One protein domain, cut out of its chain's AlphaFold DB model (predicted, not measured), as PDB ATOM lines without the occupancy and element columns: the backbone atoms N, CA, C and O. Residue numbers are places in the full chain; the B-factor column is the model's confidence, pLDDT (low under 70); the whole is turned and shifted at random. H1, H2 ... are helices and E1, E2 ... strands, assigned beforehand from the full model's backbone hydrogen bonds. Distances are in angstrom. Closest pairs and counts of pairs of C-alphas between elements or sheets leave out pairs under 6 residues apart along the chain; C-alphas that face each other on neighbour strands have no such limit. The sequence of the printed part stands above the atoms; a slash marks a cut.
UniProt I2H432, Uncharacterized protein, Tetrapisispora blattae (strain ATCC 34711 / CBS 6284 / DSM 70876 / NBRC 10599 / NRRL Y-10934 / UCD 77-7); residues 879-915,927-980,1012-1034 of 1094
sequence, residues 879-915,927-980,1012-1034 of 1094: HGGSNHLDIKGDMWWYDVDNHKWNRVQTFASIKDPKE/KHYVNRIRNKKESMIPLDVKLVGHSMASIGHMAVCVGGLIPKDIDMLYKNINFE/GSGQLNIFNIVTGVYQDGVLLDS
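AT A GLANCE: This is residues 879 to 915, 927 to 980 and 1012 to 1034 of the 1094 residues of an uncharacterized protein of Tetrapisispora blattae (strain ATCC 34711 / CBS 6284 / DSM 70876 / NBRC 10599 / NRRL Y-10934 / UCD 77-7) (UniProt I2H432). A small twisted sheet of four strands, E3 to E6, and a separate two-strand hairpin, E1 and E2, make a loose body, with helices H1 and H2 far out from it in different directions. The hairpin's tip, residues 895 to 900, sticks out, as do residues 927 to 933 of H1. The printed part has 114 residues, in order E1 E2 H1 E3 E4 H2 E5 E6 H3; the larger sheet runs E3 E4 E5 E6, antiparallel. The class is mixed, with 51 residues in named elements, under half. The whole is loose, radius of gyration of the C-alphas 17.1 A, spanning 51 by 51 by 29 A.

IN THESE COORDINATES: E1, residues 891 to 895, begins at C-alpha (9.819, -28.357, -39.726) and is 13.5 A long; E2 is 900 to 904. H1, 927 to 935, is 11.5 A long. E3 is 951 to 955, E4 958 to 962, H2 967 to 974, E5 1017 to 1020 and E6 1025 to 1028. H3, 1029 to 1034, ends at C-alpha (-3.830, -24.352, -16.272).

HOW THE PARTS SIT: E1 and E2 form a hairpin, N 893 to O 902 being 3.0 A. E1 and E2 are apart from E3, E4, E5 and E6. Hairpin E3 and E4 has N 953 to O 960 at 2.9 A, E4 and E5 N 959 to O 1019 at 2.8 A, and hairpin E5 and E6 N 1020 to O 1025 at 2.9 A. H1 and H2 are not on this sheet, and H3 only just not, with 4 pairs of C-alphas within 10 A. In H1 and H2 every O i to N i+4 pair is within hydrogen-bond range; H3 has 0 of 2, and 2 of 3 for O i to N i+3.

THE WHOLE: The C-alphas farthest apart, of Asp 897 and Glu 980, are 53.1 A apart. Residues 916 to 926 and 981 to 1011 are not printed, with gaps of 15.5 A and 21.5 A between C-alphas. The link H1 to E3 is long. Mean pLDDT of the printed part is 78.6; 34 residues are under 70, among them 927 to 939 and 1027 to 1034.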
ATOM      1  N   HIS A 879       8.180 -33.105 -39.963       96.12
ATOM      2  CA  HIS A 879       9.110 -32.698 -38.909       96.12
ATOM      3  C   HIS A 879      10.190 -33.754 -38.661       96.12
ATOM      4  O   HIS A 879       9.917 -34.959 -38.628       96.12
ATOM      5  N   GLY A 880      11.418 -33.277 -38.455       96.31
ATOM      6  CA  GLY A 880      12.557 -34.079 -38.030       96.31
ATOM      7  C   GLY A 880      12.938 -35.198 -39.002       96.31
ATOM      8  O   GLY A 880      13.010 -34.967 -40.210       96.31
ATOM      9  N   GLY A 881      13.193 -36.401 -38.481       96.94
ATOM     10  CA  GLY A 881      13.714 -37.554 -39.229       96.94
ATOM     11  C   GLY A 881      15.238 -37.696 -39.148       96.94
ATOM     12  O   GLY A 881      15.897 -36.959 -38.421       96.94
ATOM     13  N   SER A 882      15.803 -38.656 -39.877       97.31
ATOM     14  CA  SER A 882      17.232 -39.005 -39.849       97.31
ATOM     15  C   SER A 882      17.845 -39.095 -41.246       97.31
ATOM     16  O   SER A 882      17.190 -39.559 -42.179       97.31
ATOM     17  N   ASN A 883      19.118 -38.712 -41.376       96.81
ATOM     18  CA  ASN A 883      19.991 -39.167 -42.456       96.81
ATOM     19  C   ASN A 883      21.181 -39.918 -41.842       96.81
ATOM     20  O   ASN A 883      22.020 -39.316 -41.169       96.81
ATOM     21  N   HIS A 884      21.213 -41.239 -42.021       94.94
ATOM     22  CA  HIS A 884      22.012 -42.150 -41.201       94.94
ATOM     23  C   HIS A 884      21.787 -41.843 -39.704       94.94
ATOM     24  O   HIS A 884      20.653 -41.916 -39.233       94.94
ATOM     25  N   LEU A 885      22.833 -41.459 -38.964       95.06
ATOM     26  CA  LEU A 885      22.745 -41.089 -37.544       95.06
ATOM     27  C   LEU A 885      22.515 -39.582 -37.298       95.06
ATOM     28  O   LEU A 885      22.298 -39.193 -36.153       95.06
ATOM     29  N   ASP A 886      22.548 -38.715 -38.322       96.31
ATOM     30  CA  ASP A 886      22.260 -37.283 -38.141       96.31
ATOM     31  C   ASP A 886      20.750 -37.030 -38.100       96.31
ATOM     32  O   ASP A 886      20.033 -37.181 -39.096       96.31
ATOM     33  N   ILE A 887      20.273 -36.635 -36.922       96.38
ATOM     34  CA  ILE A 887      18.858 -36.397 -36.650       96.38
ATOM     35  C   ILE A 887      18.516 -34.939 -36.932       96.38
ATOM     36  O   ILE A 887      19.173 -34.016 -36.447       96.38
ATOM     37  N   LYS A 888      17.466 -34.727 -37.715       96.25
ATOM     38  CA  LYS A 888      16.946 -33.418 -38.110       96.25
ATOM     39  C   LYS A 888      15.893 -32.947 -37.097       96.25
ATOM     40  O   LYS A 888      15.205 -33.781 -36.507       96.25
ATOM     41  N   GLY A 889      15.759 -31.636 -36.899       94.50
ATOM     42  CA  GLY A 889      14.768 -31.004 -36.007       94.50
ATOM     43  C   GLY A 889      14.054 -29.800 -36.632       94.50
ATOM     44  O   GLY A 889      13.388 -29.024 -35.945       94.50
ATOM     45  N   ASP A 890      14.193 -29.651 -37.949       94.94
ATOM     46  CA  ASP A 890      13.513 -28.668 -38.772       94.94
ATOM     47  C   ASP A 890      12.098 -29.136 -39.154       94.94
ATOM     48  O   ASP A 890      11.815 -30.327 -39.328       94.94
ATOM     49  N   MET A 891      11.200 -28.161 -39.299       94.94
ATOM     50  CA  MET A 891       9.819 -28.357 -39.726       94.94
ATOM     51  C   MET A 891       9.618 -27.751 -41.117       94.94
ATOM     52  O   MET A 891      10.155 -26.688 -41.430       94.94
ATOM     53  N   TRP A 892       8.829 -28.419 -41.951       95.31
ATOM     54  CA  TRP A 892       8.503 -27.970 -43.304       95.31
ATOM     55  C   TRP A 892       7.030 -28.215 -43.591       95.31
ATOM     56  O   TRP A 892       6.475 -29.217 -43.142       95.31
ATOM     57  N   TRP A 893       6.418 -27.353 -44.399       93.94
ATOM     58  CA  TRP A 893       5.146 -27.668 -45.042       93.94
ATOM     59  C   TRP A 893       5.298 -27.735 -46.558       93.94
ATOM     60  O   TRP A 893       6.070 -26.982 -47.158       93.94
ATOM     61  N   TYR A 894       4.534 -28.631 -47.171       94.56
ATOM     62  CA  TYR A 894       4.306 -28.681 -48.603       94.56
ATOM     63  C   TYR A 894       2.944 -28.069 -48.915       94.56
ATOM     64  O   TYR A 894       1.925 -28.501 -48.376       94.56
ATOM     65  N   ASP A 895       2.946 -27.063 -49.779       92.25
ATOM     66  CA  ASP A 895       1.764 -26.486 -50.409       92.25
ATOM     67  C   ASP A 895       1.444 -27.316 -51.663       92.25
ATOM     68  O   ASP A 895       2.237 -27.334 -52.611       92.25
ATOM     69  N   VAL A 896       0.323 -28.047 -51.647       91.19
ATOM     70  CA  VAL A 896      -0.065 -28.969 -52.730       91.19
ATOM     71  C   VAL A 896      -0.606 -28.223 -53.950       91.19
ATOM     72  O   VAL A 896      -0.471 -28.714 -55.070       91.19
ATOM     73  N   ASP A 897      -1.191 -27.039 -53.765       89.25
ATOM     74  CA  ASP A 897      -1.784 -26.264 -54.858       89.25
ATOM     75  C   ASP A 897      -0.694 -25.502 -55.644       89.25
ATOM     76  O   ASP A 897      -0.738 -25.442 -56.874       89.25
ATOM     77  N   ASN A 898       0.338 -24.993 -54.958       90.19
ATOM     78  CA  ASN A 898       1.505 -24.332 -55.563       90.19
ATOM     79  C   ASN A 898       2.706 -25.273 -55.810       90.19
ATOM     80  O   ASN A 898       3.755 -24.821 -56.275       90.19
ATOM     81  N   HIS A 899       2.581 -26.565 -55.485       90.81
ATOM     82  CA  HIS A 899       3.644 -27.586 -55.518       90.81
ATOM     83  C   HIS A 899       4.964 -27.166 -54.830       90.81
ATOM     84  O   HIS A 899       6.050 -27.544 -55.283       90.81
ATOM     85  N   LYS A 900       4.901 -26.387 -53.738       91.62
ATOM     86  CA  LYS A 900       6.079 -25.761 -53.103       91.62
ATOM     87  C   LYS A 900       6.288 -26.179 -51.639       91.62
ATOM     88  O   LYS A 900       5.411 -26.011 -50.795       91.62
ATOM     89  N   TRP A 901       7.514 -26.592 -51.311       93.44
ATOM     90  CA  TRP A 901       8.004 -26.657 -49.930       93.44
ATOM     91  C   TRP A 901       8.324 -25.269 -49.368       93.44
ATOM     92  O   TRP A 901       8.903 -24.428 -50.054       93.44
ATOM     93  N   ASN A 902       8.011 -25.047 -48.095       92.56
ATOM     94  CA  ASN A 902       8.505 -23.896 -47.342       92.56
ATOM     95  C   ASN A 902       8.942 -24.359 -45.946       92.56
ATOM     96  O   ASN A 902       8.250 -25.154 -45.301       92.56
ATOM     97  N   ARG A 903      10.088 -23.859 -45.480       93.12
ATOM     98  CA  ARG A 903      10.606 -24.145 -44.139       93.12
ATOM     99  C   ARG A 903       9.805 -23.373 -43.094       93.12
ATOM    100  O   ARG A 903       9.655 -22.156 -43.193       93.12
ATOM    101  N   VAL A 904       9.322 -24.072 -42.074       91.50
ATOM    102  CA  VAL A 904       8.625 -23.478 -40.930       91.50
ATOM    103  C   VAL A 904       9.663 -23.214 -39.849       91.50
ATOM    104  O   VAL A 904      10.173 -24.146 -39.228       91.50
ATOM    105  N   GLN A 905      10.002 -21.944 -39.624       90.38
ATOM    106  CA  GLN A 905      10.868 -21.592 -38.505       90.38
ATOM    107  C   GLN A 905      10.086 -21.748 -37.199       90.38
ATOM    108  O   GLN A 905       9.135 -21.009 -36.943       90.38
ATOM    109  N   THR A 906      10.498 -22.707 -36.376       88.56
ATOM    110  CA  THR A 906       9.936 -22.926 -35.044       88.56
ATOM    111  C   THR A 906      10.640 -22.049 -34.008       88.56
ATOM    112  O   THR A 906      11.821 -21.712 -34.157       88.56
ATOM    113  N   PHE A 907       9.914 -21.653 -32.959       87.38
ATOM    114  CA  PHE A 907      10.412 -20.754 -31.913       87.38
ATOM    115  C   PHE A 907       9.899 -21.128 -30.520       87.38
ATOM    116  O   PHE A 907       8.702 -21.340 -30.355       87.38
ATOM    117  N   ALA A 908      10.750 -21.092 -29.497       85.62
ATOM    118  CA  ALA A 908      10.317 -21.138 -28.098       85.62
ATOM    119  C   ALA A 908      10.008 -19.725 -27.565       85.62
ATOM    120  O   ALA A 908      10.819 -18.809 -27.730       85.62
ATOM    121  N   SER A 909       8.862 -19.546 -26.889       80.12
ATOM    122  CA  SER A 909       8.558 -18.317 -26.134       80.12
ATOM    123  C   SER A 909       9.028 -18.453 -24.682       80.12
ATOM    124  O   SER A 909       8.570 -19.327 -23.942       80.12
ATOM    125  N   ILE A 910       9.952 -17.581 -24.265       78.81
ATOM    126  CA  ILE A 910      10.435 -17.516 -22.882       78.81
ATOM    127  C   ILE A 910       9.390 -16.778 -22.038       78.81
ATOM    128  O   ILE A 910       9.328 -15.546 -22.055       78.81
ATOM    129  N   LYS A 911       8.587 -17.511 -21.263       70.12
ATOM    130  CA  LYS A 911       7.748 -16.888 -20.228       70.12
ATOM    131  C   LYS A 911       8.634 -16.344 -19.108       70.12
ATOM    132  O   LYS A 911       9.565 -17.034 -18.700       70.12
ATOM    133  N   ASP A 912       8.333 -15.116 -18.674       66.94
ATOM    134  CA  ASP A 912       9.102 -14.251 -17.757       66.94
ATOM    135  C   ASP A 912      10.277 -14.939 -17.027       66.94
ATOM    136  O   ASP A 912      10.032 -15.782 -16.154       66.94
ATOM    137  N   PRO A 913      11.549 -14.571 -17.305       59.94
ATOM    138  CA  PRO A 913      12.694 -15.175 -16.630       59.94
ATOM    139  C   PRO A 913      12.574 -14.971 -15.115       59.94
ATOM    140  O   PRO A 913      12.678 -13.848 -14.609       59.94
ATOM    141  N   LYS A 914      12.317 -16.082 -14.405       60.81
ATOM    142  CA  LYS A 914      12.060 -16.124 -12.957       60.81
ATOM    143  C   LYS A 914      13.142 -15.337 -12.218       60.81
ATOM    144  O   LYS A 914      14.322 -15.462 -12.539       60.81
ATOM    145  N   GLU A 915      12.751 -14.551 -11.211       56.69
ATOM    146  CA  GLU A 915      13.596 -13.471 -10.668       56.69
ATOM    147  C   GLU A 915      14.975 -13.902 -10.132       56.69
ATOM    148  O   GLU A 915      15.852 -13.049 -10.019       56.69
ATOM    149  N   LYS A 927      19.820  -0.138 -16.619       62.44
ATOM    150  CA  LYS A 927      18.384  -0.094 -16.888       62.44
ATOM    151  C   LYS A 927      18.072  -0.162 -18.392       62.44
ATOM    152  O   LYS A 927      16.956  -0.557 -18.726       62.44
ATOM    153  N   HIS A 928      19.011   0.131 -19.306       62.09
ATOM    154  CA  HIS A 928      18.807  -0.113 -20.739       62.09
ATOM    155  C   HIS A 928      18.880  -1.594 -21.124       62.09
ATOM    156  O   HIS A 928      18.302  -1.938 -22.152       62.09
ATOM    157  N   TYR A 929      19.527  -2.489 -20.371       62.84
ATOM    158  CA  TYR A 929      19.475  -3.927 -20.665       62.84
ATOM    159  C   TYR A 929      18.123  -4.521 -20.250       62.84
ATOM    160  O   TYR A 929      17.403  -5.072 -21.084       62.84
ATOM    161  N   VAL A 930      17.699  -4.288 -19.002       60.84
ATOM    162  CA  VAL A 930      16.397  -4.764 -18.494       60.84
ATOM    163  C   VAL A 930      15.227  -4.174 -19.292       60.84
ATOM    164  O   VAL A 930      14.297  -4.901 -19.642       60.84
ATOM    165  N   ASN A 931      15.284  -2.889 -19.670       62.75
ATOM    166  CA  ASN A 931      14.263  -2.295 -20.542       62.75
ATOM    167  C   ASN A 931      14.381  -2.741 -22.011       62.75
ATOM    168  O   ASN A 931      13.369  -2.733 -22.704       62.75
ATOM    169  N   ARG A 932      15.554  -3.175 -22.507       61.56
ATOM    170  CA  ARG A 932      15.659  -3.821 -23.833       61.56
ATOM    171  C   ARG A 932      14.982  -5.187 -23.857       61.56
ATOM    172  O   ARG A 932      14.413  -5.526 -24.887       61.56
ATOM    173  N   ILE A 933      15.012  -5.937 -22.754       60.34
ATOM    174  CA  ILE A 933      14.274  -7.201 -22.632       60.34
ATOM    175  C   ILE A 933      12.774  -6.924 -22.453       60.34
ATOM    176  O   ILE A 933      11.981  -7.455 -23.218       60.34
ATOM    177  N   ARG A 934      12.370  -6.028 -21.538       58.62
ATOM    178  CA  ARG A 934      10.943  -5.718 -21.300       58.62
ATOM    179  C   ARG A 934      10.217  -5.013 -22.449       58.62
ATOM    180  O   ARG A 934       9.018  -5.216 -22.597       58.62
ATOM    181  N   ASN A 935      10.901  -4.177 -23.235       57.66
ATOM    182  CA  ASN A 935      10.273  -3.449 -24.348       57.66
ATOM    183  C   ASN A 935      10.430  -4.155 -25.702       57.66
ATOM    184  O   ASN A 935       9.791  -3.748 -26.674       57.66
ATOM    185  N   LYS A 936      11.251  -5.209 -25.796       54.91
ATOM    186  CA  LYS A 936      11.131  -6.147 -26.910       54.91
ATOM    187  C   LYS A 936       9.912  -7.025 -26.648       54.91
ATOM    188  O   LYS A 936       9.848  -7.704 -25.629       54.91
ATOM    189  N   LYS A 937       8.981  -7.049 -27.612       51.94
ATOM    190  CA  LYS A 937       8.090  -8.204 -27.805       51.94
ATOM    191  C   LYS A 937       8.924  -9.477 -27.657       51.94
ATOM    192  O   LYS A 937      10.005  -9.526 -28.244       51.94
ATOM    193  N   GLU A 938       8.398 -10.421 -26.878       58.31
ATOM    194  CA  GLU A 938       8.927 -11.756 -26.565       58.31
ATOM    195  C   GLU A 938      10.136 -12.166 -27.414       58.31
ATOM    196  O   GLU A 938      10.024 -12.344 -28.630       58.31
ATOM    197  N   SER A 939      11.298 -12.332 -26.774       69.56
ATOM    198  CA  SER A 939      12.514 -12.812 -27.432       69.56
ATOM    199  C   SER A 939      12.388 -14.299 -27.771       69.56
ATOM    200  O   SER A 939      12.951 -15.153 -27.088       69.56
ATOM    201  N   MET A 940      11.619 -14.577 -28.820       80.69
ATOM    202  CA  MET A 940      11.456 -15.881 -29.446       80.69
ATOM    203  C   MET A 940      12.827 -16.441 -29.834       80.69
ATOM    204  O   MET A 940      13.517 -15.869 -30.681       80.69
ATOM    205  N   ILE A 941      13.228 -17.547 -29.205       85.88
ATOM    206  CA  ILE A 941      14.471 -18.250 -29.542       85.88
ATOM    207  C   ILE A 941      14.152 -19.262 -30.652       85.88
ATOM    208  O   ILE A 941      13.258 -20.085 -30.443       85.88
ATOM    209  N   PRO A 942      14.844 -19.236 -31.810       86.56
ATOM    210  CA  PRO A 942      14.720 -20.272 -32.834       86.56
ATOM    211  C   PRO A 942      14.991 -21.663 -32.253       86.56
ATOM    212  O   PRO A 942      15.979 -21.854 -31.545       86.56
ATOM    213  N   LEU A 943      14.117 -22.621 -32.552       88.38
ATOM    214  CA  LEU A 943      14.159 -23.974 -32.002       88.38
ATOM    215  C   LEU A 943      14.529 -24.999 -33.094       88.38
ATOM    216  O   LEU A 943      14.253 -24.779 -34.271       88.38
ATOM    217  N   ASP A 944      15.160 -26.108 -32.704       89.31
ATOM    218  CA  ASP A 944      15.534 -27.236 -33.576       89.31
ATOM    219  C   ASP A 944      15.294 -28.534 -32.787       89.31
ATOM    220  O   ASP A 944      16.111 -28.936 -31.958       89.31
ATOM    221  N   VAL A 945      14.116 -29.145 -32.950       91.44
ATOM    222  CA  VAL A 945      13.648 -30.241 -32.078       91.44
ATOM    223  C   VAL A 945      14.009 -31.584 -32.706       91.44
ATOM    224  O   VAL A 945      13.177 -32.265 -33.304       91.44
ATOM    225  N   LYS A 946      15.297 -31.936 -32.619       94.25
ATOM    226  CA  LYS A 946      15.875 -33.117 -33.276       94.25
ATOM    227  C   LYS A 946      15.227 -34.425 -32.801       94.25
ATOM    228  O   LYS A 946      15.566 -34.932 -31.737       94.25
ATOM    229  N   LEU A 947      14.323 -34.980 -33.617       93.69
ATOM    230  CA  LEU A 947      13.556 -36.198 -33.329       93.69
ATOM    231  C   LEU A 947      13.404 -37.091 -34.569       93.69
ATOM    232  O   LEU A 947      12.891 -36.658 -35.603       93.69
ATOM    233  N   VAL A 948      13.720 -38.381 -34.435       94.81
ATOM    234  CA  VAL A 948      13.450 -39.423 -35.449       94.81
ATOM    235  C   VAL A 948      12.422 -40.437 -34.945       94.81
ATOM    236  O   VAL A 948      12.367 -40.728 -33.755       94.81
ATOM    237  N   GLY A 949      11.587 -40.982 -35.837       90.56
ATOM    238  CA  GLY A 949      10.680 -42.091 -35.508       90.56
ATOM    239  C   GLY A 949       9.471 -41.714 -34.646       90.56
ATOM    240  O   GLY A 949       8.736 -42.598 -34.212       90.56
ATOM    241  N   HIS A 950       9.257 -40.421 -34.405       91.50
ATOM    242  CA  HIS A 950       8.112 -39.904 -33.664       91.50
ATOM    243  C   HIS A 950       6.823 -39.946 -34.499       91.50
ATOM    244  O   HIS A 950       6.851 -40.021 -35.729       91.50
ATOM    245  N   SER A 951       5.674 -39.880 -33.827       89.12
ATOM    246  CA  SER A 951       4.375 -39.636 -34.470       89.12
ATOM    247  C   SER A 951       4.025 -38.151 -34.415       89.12
ATOM    248  O   SER A 951       4.474 -37.450 -33.511       89.12
ATOM    249  N   MET A 952       3.200 -37.670 -35.348       90.50
ATOM    250  CA  MET A 952       2.619 -36.326 -35.299       90.50
ATOM    251  C   MET A 952       1.102 -36.424 -35.476       90.50
ATOM    252  O   MET A 952       0.612 -37.085 -36.387       90.50
ATOM    253  N   ALA A 953       0.370 -35.764 -34.587       87.38
ATOM    254  CA  ALA A 953      -1.075 -35.595 -34.634       87.38
ATOM    255  C   ALA A 953      -1.426 -34.097 -34.614       87.38
ATOM    256  O   ALA A 953      -0.539 -33.243 -34.578       87.38
ATOM    257  N   SER A 954      -2.720 -33.771 -34.605       82.75
ATOM    258  CA  SER A 954      -3.198 -32.390 -34.502       82.75
ATOM    259  C   SER A 954      -4.277 -32.203 -33.456       82.75
ATOM    260  O   SER A 954      -5.197 -33.019 -33.374       82.75
ATOM    261  N   ILE A 955      -4.244 -31.061 -32.776       81.75
ATOM    262  CA  ILE A 955      -5.344 -30.574 -31.940       81.75
ATOM    263  C   ILE A 955      -5.635 -29.132 -32.375       81.75
ATOM    264  O   ILE A 955      -4.932 -28.195 -31.997       81.75
ATOM    265  N   GLY A 956      -6.630 -28.961 -33.253       82.44
ATOM    266  CA  GLY A 956      -6.848 -27.698 -33.966       82.44
ATOM    267  C   GLY A 956      -5.605 -27.287 -34.766       82.44
ATOM    268  O   GLY A 956      -4.973 -28.120 -35.413       82.44
ATOM    269  N   HIS A 957      -5.207 -26.017 -34.669       81.44
ATOM    270  CA  HIS A 957      -4.003 -25.481 -35.321       81.44
ATOM    271  C   HIS A 957      -2.675 -25.885 -34.642       81.44
ATOM    272  O   HIS A 957      -1.637 -25.290 -34.938       81.44
ATOM    273  N   MET A 958      -2.676 -26.835 -33.701       85.62
ATOM    274  CA  MET A 958      -1.462 -27.320 -33.037       85.62
ATOM    275  C   MET A 958      -1.030 -28.662 -33.625       85.62
ATOM    276  O   MET A 958      -1.793 -29.626 -33.562       85.62
ATOM    277  N   ALA A 959       0.195 -28.736 -34.144       88.00
ATOM    278  CA  ALA A 959       0.887 -29.992 -34.406       88.00
ATOM    279  C   ALA A 959       1.420 -30.544 -33.079       88.00
ATOM    280  O   ALA A 959       2.015 -29.812 -32.288       88.00
ATOM    281  N   VAL A 960       1.185 -31.828 -32.832       88.62
ATOM    282  CA  VAL A 960       1.467 -32.500 -31.562       88.62
ATOM    283  C   VAL A 960       2.340 -33.716 -31.849       88.62
ATOM    284  O   VAL A 960       1.860 -34.728 -32.361       88.62
ATOM    285  N   CYS A 961       3.631 -33.600 -31.555       87.75
ATOM    286  CA  CYS A 961       4.622 -34.652 -31.752       87.75
ATOM    287  C   CYS A 961       4.719 -35.549 -30.506       87.75
ATOM    288  O   CYS A 961       4.829 -35.048 -29.387       87.75
ATOM    289  N   VAL A 962       4.687 -36.870 -30.708       85.69
ATOM    290  CA  VAL A 962       4.665 -37.895 -29.649       85.69
ATOM    291  C   VAL A 962       5.785 -38.913 -29.871       85.69
ATOM    292  O   VAL A 962       5.847 -39.550 -30.928       85.69
ATOM    293  N   GLY A 963       6.621 -39.113 -28.849       85.62
ATOM    294  CA  GLY A 963       7.685 -40.117 -28.841       85.62
ATOM    295  C   GLY A 963       8.860 -39.785 -29.768       85.62
ATOM    296  O   GLY A 963       9.136 -38.622 -30.061       85.62
ATOM    297  N   GLY A 964       9.513 -40.835 -30.271       87.94
ATOM    298  CA  GLY A 964      10.718 -40.760 -31.105       87.94
ATOM    299  C   GLY A 964      12.010 -40.900 -30.306       87.94
ATOM    300  O   GLY A 964      11.978 -41.193 -29.117       87.94
ATOM    301  N   LEU A 965      13.142 -40.709 -30.979       87.38
ATOM    302  CA  LEU A 965      14.489 -40.754 -30.404       87.38
ATOM    303  C   LEU A 965      15.198 -39.413 -30.636       87.38
ATOM    304  O   LEU A 965      15.131 -38.865 -31.743       87.38
ATOM    305  N   ILE A 966      15.880 -38.904 -29.607       92.69
ATOM    306  CA  ILE A 966      16.753 -37.717 -29.685       92.69
ATOM    307  C   ILE A 966      18.197 -38.127 -30.044       92.69
ATOM    308  O   ILE A 966      18.545 -39.298 -29.885       92.69
ATOM    309  N   PRO A 967      19.088 -37.207 -30.479       93.06
ATOM    310  CA  PRO A 967      20.473 -37.550 -30.831       93.06
ATOM    311  C   PRO A 967      21.234 -38.337 -29.754       93.06
ATOM    312  O   PRO A 967      21.995 -39.238 -30.087       93.06
ATOM    313  N   LYS A 968      20.993 -38.052 -28.464       88.69
ATOM    314  CA  LYS A 968      21.618 -38.784 -27.348       88.69
ATOM    315  C   LYS A 968      21.202 -40.260 -27.305       88.69
ATOM    316  O   LYS A 968      22.045 -41.113 -27.047       88.69
ATOM    317  N   ASP A 969      19.939 -40.561 -27.605       87.56
ATOM    318  CA  ASP A 969      19.436 -41.937 -27.663       87.56
ATOM    319  C   ASP A 969      20.088 -42.691 -28.829       87.56
ATOM    320  O   ASP A 969      20.448 -43.855 -28.698       87.56
ATOM    321  N   ILE A 970      20.282 -42.017 -29.967       89.44
ATOM    322  CA  ILE A 970      20.930 -42.590 -31.154       89.44
ATOM    323  C   ILE A 970      22.412 -42.871 -30.898       89.44
ATOM    324  O   ILE A 970      22.902 -43.947 -31.233       89.44
ATOM    325  N   ASP A 971      23.119 -41.950 -30.252       90.19
ATOM    326  CA  ASP A 971      24.520 -42.141 -29.882       90.19
ATOM    327  C   ASP A 971      24.695 -43.299 -28.885       90.19
ATOM    328  O   ASP A 971      25.611 -44.107 -29.032       90.19
ATOM    329  N   MET A 972      23.769 -43.442 -27.935       85.44
ATOM    330  CA  MET A 972      23.711 -44.565 -26.998       85.44
ATOM    331  C   MET A 972      23.413 -45.908 -27.695       85.44
ATOM    332  O   MET A 972      24.078 -46.899 -27.408       85.44
ATOM    333  N   LEU A 973      22.438 -45.946 -28.612       86.25
ATOM    334  CA  LEU A 973      21.910 -47.183 -29.213       86.25
ATOM    335  C   LEU A 973      22.659 -47.668 -30.469       86.25
ATOM    336  O   LEU A 973      22.535 -48.838 -30.819       86.25
ATOM    337  N   TYR A 974      23.404 -46.798 -31.165       87.56
ATOM    338  CA  TYR A 974      24.051 -47.130 -32.450       87.56
ATOM    339  C   TYR A 974      25.578 -46.992 -32.464       87.56
ATOM    340  O   TYR A 974      26.214 -47.518 -33.374       87.56
ATOM    341  N   LYS A 975      26.192 -46.289 -31.499       87.44
ATOM    342  CA  LYS A 975      27.660 -46.106 -31.452       87.44
ATOM    343  C   LYS A 975      28.358 -46.985 -30.405       87.44
ATOM    344  O   LYS A 975      29.566 -46.851 -30.230       87.44
ATOM    345  N   ASN A 976      27.621 -47.861 -29.711       75.31
ATOM    346  CA  ASN A 976      28.114 -48.742 -28.640       75.31
ATOM    347  C   ASN A 976      28.961 -48.007 -27.578       75.31
ATOM    348  O   ASN A 976      29.968 -48.524 -27.091       75.31
ATOM    349  N   ILE A 977      28.580 -46.771 -27.231       71.44
ATOM    350  CA  ILE A 977      29.315 -45.966 -26.250       71.44
ATOM    351  C   ILE A 977      29.000 -46.507 -24.852       71.44
ATOM    352  O   ILE A 977      27.891 -46.338 -24.351       71.44
ATOM    353  N   ASN A 978      29.988 -47.153 -24.223       61.62
ATOM    354  CA  ASN A 978      29.841 -47.759 -22.898       61.62
ATOM    355  C   ASN A 978      29.285 -46.769 -21.861       61.62
ATOM    356  O   ASN A 978      29.877 -45.718 -21.600       61.62
ATOM    357  N   PHE A 979      28.187 -47.175 -21.215       55.59
ATOM    358  CA  PHE A 979      27.460 -46.399 -20.205       55.59
ATOM    359  C   PHE A 979      28.340 -45.911 -19.043       55.59
ATOM    360  O   PHE A 979      28.112 -44.815 -18.535       55.59
ATOM    361  N   GLU A 980      29.374 -46.677 -18.666       60.81
ATOM    362  CA  GLU A 980      30.295 -46.341 -17.565       60.81
ATOM    363  C   GLU A 980      30.997 -44.982 -17.742       60.81
ATOM    364  O   GLU A 980      31.377 -44.354 -16.757       60.81
ATOM    365  N   GLY A1012      12.910 -33.943 -24.629       49.59
ATOM    366  CA  GLY A1012      13.184 -35.376 -24.573       49.59
ATOM    367  C   GLY A1012      12.312 -36.225 -25.498       49.59
ATOM    368  O   GLY A1012      11.185 -35.868 -25.837       49.59
ATOM    369  N   SER A1013      12.800 -37.427 -25.803       49.56
ATOM    370  CA  SER A1013      12.086 -38.501 -26.513       49.56
ATOM    371  C   SER A1013      10.805 -38.983 -25.809       49.56
ATOM    372  O   SER A1013       9.944 -39.592 -26.437       49.56
ATOM    373  N   GLY A1014      10.638 -38.668 -24.518       53.72
ATOM    374  CA  GLY A1014       9.404 -38.890 -23.757       53.72
ATOM    375  C   GLY A1014       8.403 -37.725 -23.757       53.72
ATOM    376  O   GLY A1014       7.374 -37.840 -23.096       53.72
ATOM    377  N   GLN A1015       8.676 -36.599 -24.432       62.81
ATOM    378  CA  GLN A1015       7.865 -35.379 -24.301       62.81
ATOM    379  C   GLN A1015       6.893 -35.119 -25.463       62.81
ATOM    380  O   GLN A1015       7.182 -35.355 -26.637       62.81
ATOM    381  N   LEU A1016       5.735 -34.557 -25.107       68.19
ATOM    382  CA  LEU A1016       4.700 -34.056 -26.001       68.19
ATOM    383  C   LEU A1016       5.136 -32.695 -26.556       68.19
ATOM    384  O   LEU A1016       5.028 -31.668 -25.889       68.19
ATOM    385  N   ASN A1017       5.658 -32.686 -27.777       77.88
ATOM    386  CA  ASN A1017       6.202 -31.477 -28.385       77.88
ATOM    387  C   ASN A1017       5.108 -30.776 -29.206       77.88
ATOM    388  O   ASN A1017       4.714 -31.265 -30.267       77.88
ATOM    389  N   ILE A1018       4.583 -29.658 -28.689       83.06
ATOM    390  CA  ILE A1018       3.430 -28.943 -29.257       83.06
ATOM    391  C   ILE A1018       3.900 -27.699 -30.020       83.06
ATOM    392  O   ILE A1018       4.523 -26.807 -29.449       83.06
ATOM    393  N   PHE A1019       3.540 -27.599 -31.298       84.00
ATOM    394  CA  PHE A1019       3.839 -26.450 -32.156       84.00
ATOM    395  C   PHE A1019       2.545 -25.848 -32.702       84.00
ATOM    396  O   PHE A1019       1.758 -26.534 -33.353       84.00
ATOM    397  N   ASN A1020       2.323 -24.551 -32.502       83.00
ATOM    398  CA  ASN A1020       1.233 -23.846 -33.169       83.00
ATOM    399  C   ASN A1020       1.607 -23.604 -34.645       83.00
ATOM    400  O   ASN A1020       2.468 -22.779 -34.946       83.00
ATOM    401  N   ILE A1021       0.942 -24.309 -35.565       81.69
ATOM    402  CA  ILE A1021       1.243 -24.346 -37.009       81.69
ATOM    403  C   ILE A1021       1.169 -22.949 -37.643       81.69
ATOM    404  O   ILE A1021       1.985 -22.606 -38.493       81.69
ATOM    405  N   VAL A1022       0.206 -22.129 -37.214       79.81
ATOM    406  CA  VAL A1022      -0.064 -20.796 -37.784       79.81
ATOM    407  C   VAL A1022       0.996 -19.762 -37.377       79.81
ATOM    408  O   VAL A1022       1.179 -18.763 -38.070       79.81
ATOM    409  N   THR A1023       1.709 -19.983 -36.268       75.19
ATOM    410  CA  THR A1023       2.679 -19.019 -35.710       75.19
ATOM    411  C   THR A1023       4.117 -19.537 -35.629       75.19
ATOM    412  O   THR A1023       5.019 -18.748 -35.364       75.19
ATOM    413  N   GLY A1024       4.344 -20.842 -35.810       68.94
ATOM    414  CA  GLY A1024       5.634 -21.500 -35.557       68.94
ATOM    415  C   GLY A1024       6.013 -21.595 -34.071       68.94
ATOM    416  O   GLY A1024       7.070 -22.130 -33.737       68.94
ATOM    417  N   VAL A1025       5.181 -21.090 -33.153       72.75
ATOM    418  CA  VAL A1025       5.520 -21.027 -31.727       72.75
ATOM    419  C   VAL A1025       5.336 -22.398 -31.077       72.75
ATOM    420  O   VAL A1025       4.230 -22.940 -31.023       72.75
ATOM    421  N   TYR A1026       6.438 -22.930 -30.556       72.38
ATOM    422  CA  TYR A1026       6.470 -24.055 -29.635       72.38
ATOM    423  C   TYR A1026       5.834 -23.656 -28.302       72.38
ATOM    424  O   TYR A1026       6.161 -22.611 -27.729       72.38
ATOM    425  N   GLN A1027       4.948 -24.506 -27.797       61.88
ATOM    426  CA  GLN A1027       4.369 -24.382 -26.468       61.88
ATOM    427  C   GLN A1027       4.827 -25.561 -25.618       61.88
ATOM    428  O   GLN A1027       4.540 -26.713 -25.933       61.88
ATOM    429  N   ASP A1028       5.508 -25.251 -24.516       53.06
ATOM    430  CA  ASP A1028       5.734 -26.210 -23.442       53.06
ATOM    431  C   ASP A1028       4.367 -26.646 -22.881       53.06
ATOM    432  O   ASP A1028       3.605 -25.835 -22.338       53.06
ATOM    433  N   GLY A1029       4.035 -27.923 -23.079       50.81
ATOM    434  CA  GLY A1029       2.727 -28.487 -22.757       50.81
ATOM    435  C   GLY A1029       2.398 -28.509 -21.261       50.81
ATOM    436  O   GLY A1029       1.224 -28.658 -20.930       50.81
ATOM    437  N   VAL A1030       3.371 -28.272 -20.368       45.06
ATOM    438  CA  VAL A1030       3.167 -28.093 -18.910       45.06
ATOM    439  C   VAL A1030       2.121 -26.998 -18.599       45.06
ATOM    440  O   VAL A1030       1.524 -26.956 -17.529       45.06
ATOM    441  N   LEU A1031       1.836 -26.110 -19.555       37.78
ATOM    442  CA  LEU A1031       0.795 -25.083 -19.441       37.78
ATOM    443  C   LEU A1031      -0.652 -25.584 -19.601       37.78
ATOM    444  O   LEU A1031      -1.571 -24.833 -19.266       37.78
ATOM    445  N   LEU A1032      -0.891 -26.809 -20.084       37.38
ATOM    446  CA  LEU A1032      -2.251 -27.351 -20.237       37.38
ATOM    447  C   LEU A1032      -2.928 -27.653 -18.889       37.38
ATOM    448  O   LEU A1032      -4.147 -27.493 -18.788       37.38
ATOM    449  N   ASP A1033      -2.151 -27.926 -17.834       31.41
ATOM    450  CA  ASP A1033      -2.627 -28.035 -16.443       31.41
ATOM    451  C   ASP A1033      -3.362 -26.768 -15.954       31.41
ATOM    452  O   ASP A1033      -4.142 -26.816 -15.008       31.41
ATOM    453  N   SER A1034      -3.142 -25.613 -16.599       28.91
ATOM    454  CA  SER A1034      -3.830 -24.352 -16.272       28.91
ATOM    455  C   SER A1034      -5.191 -24.180 -16.962       28.91
ATOM    456  O   SER A1034      -5.900 -23.214 -16.677       28.91
TER     457      SER A1034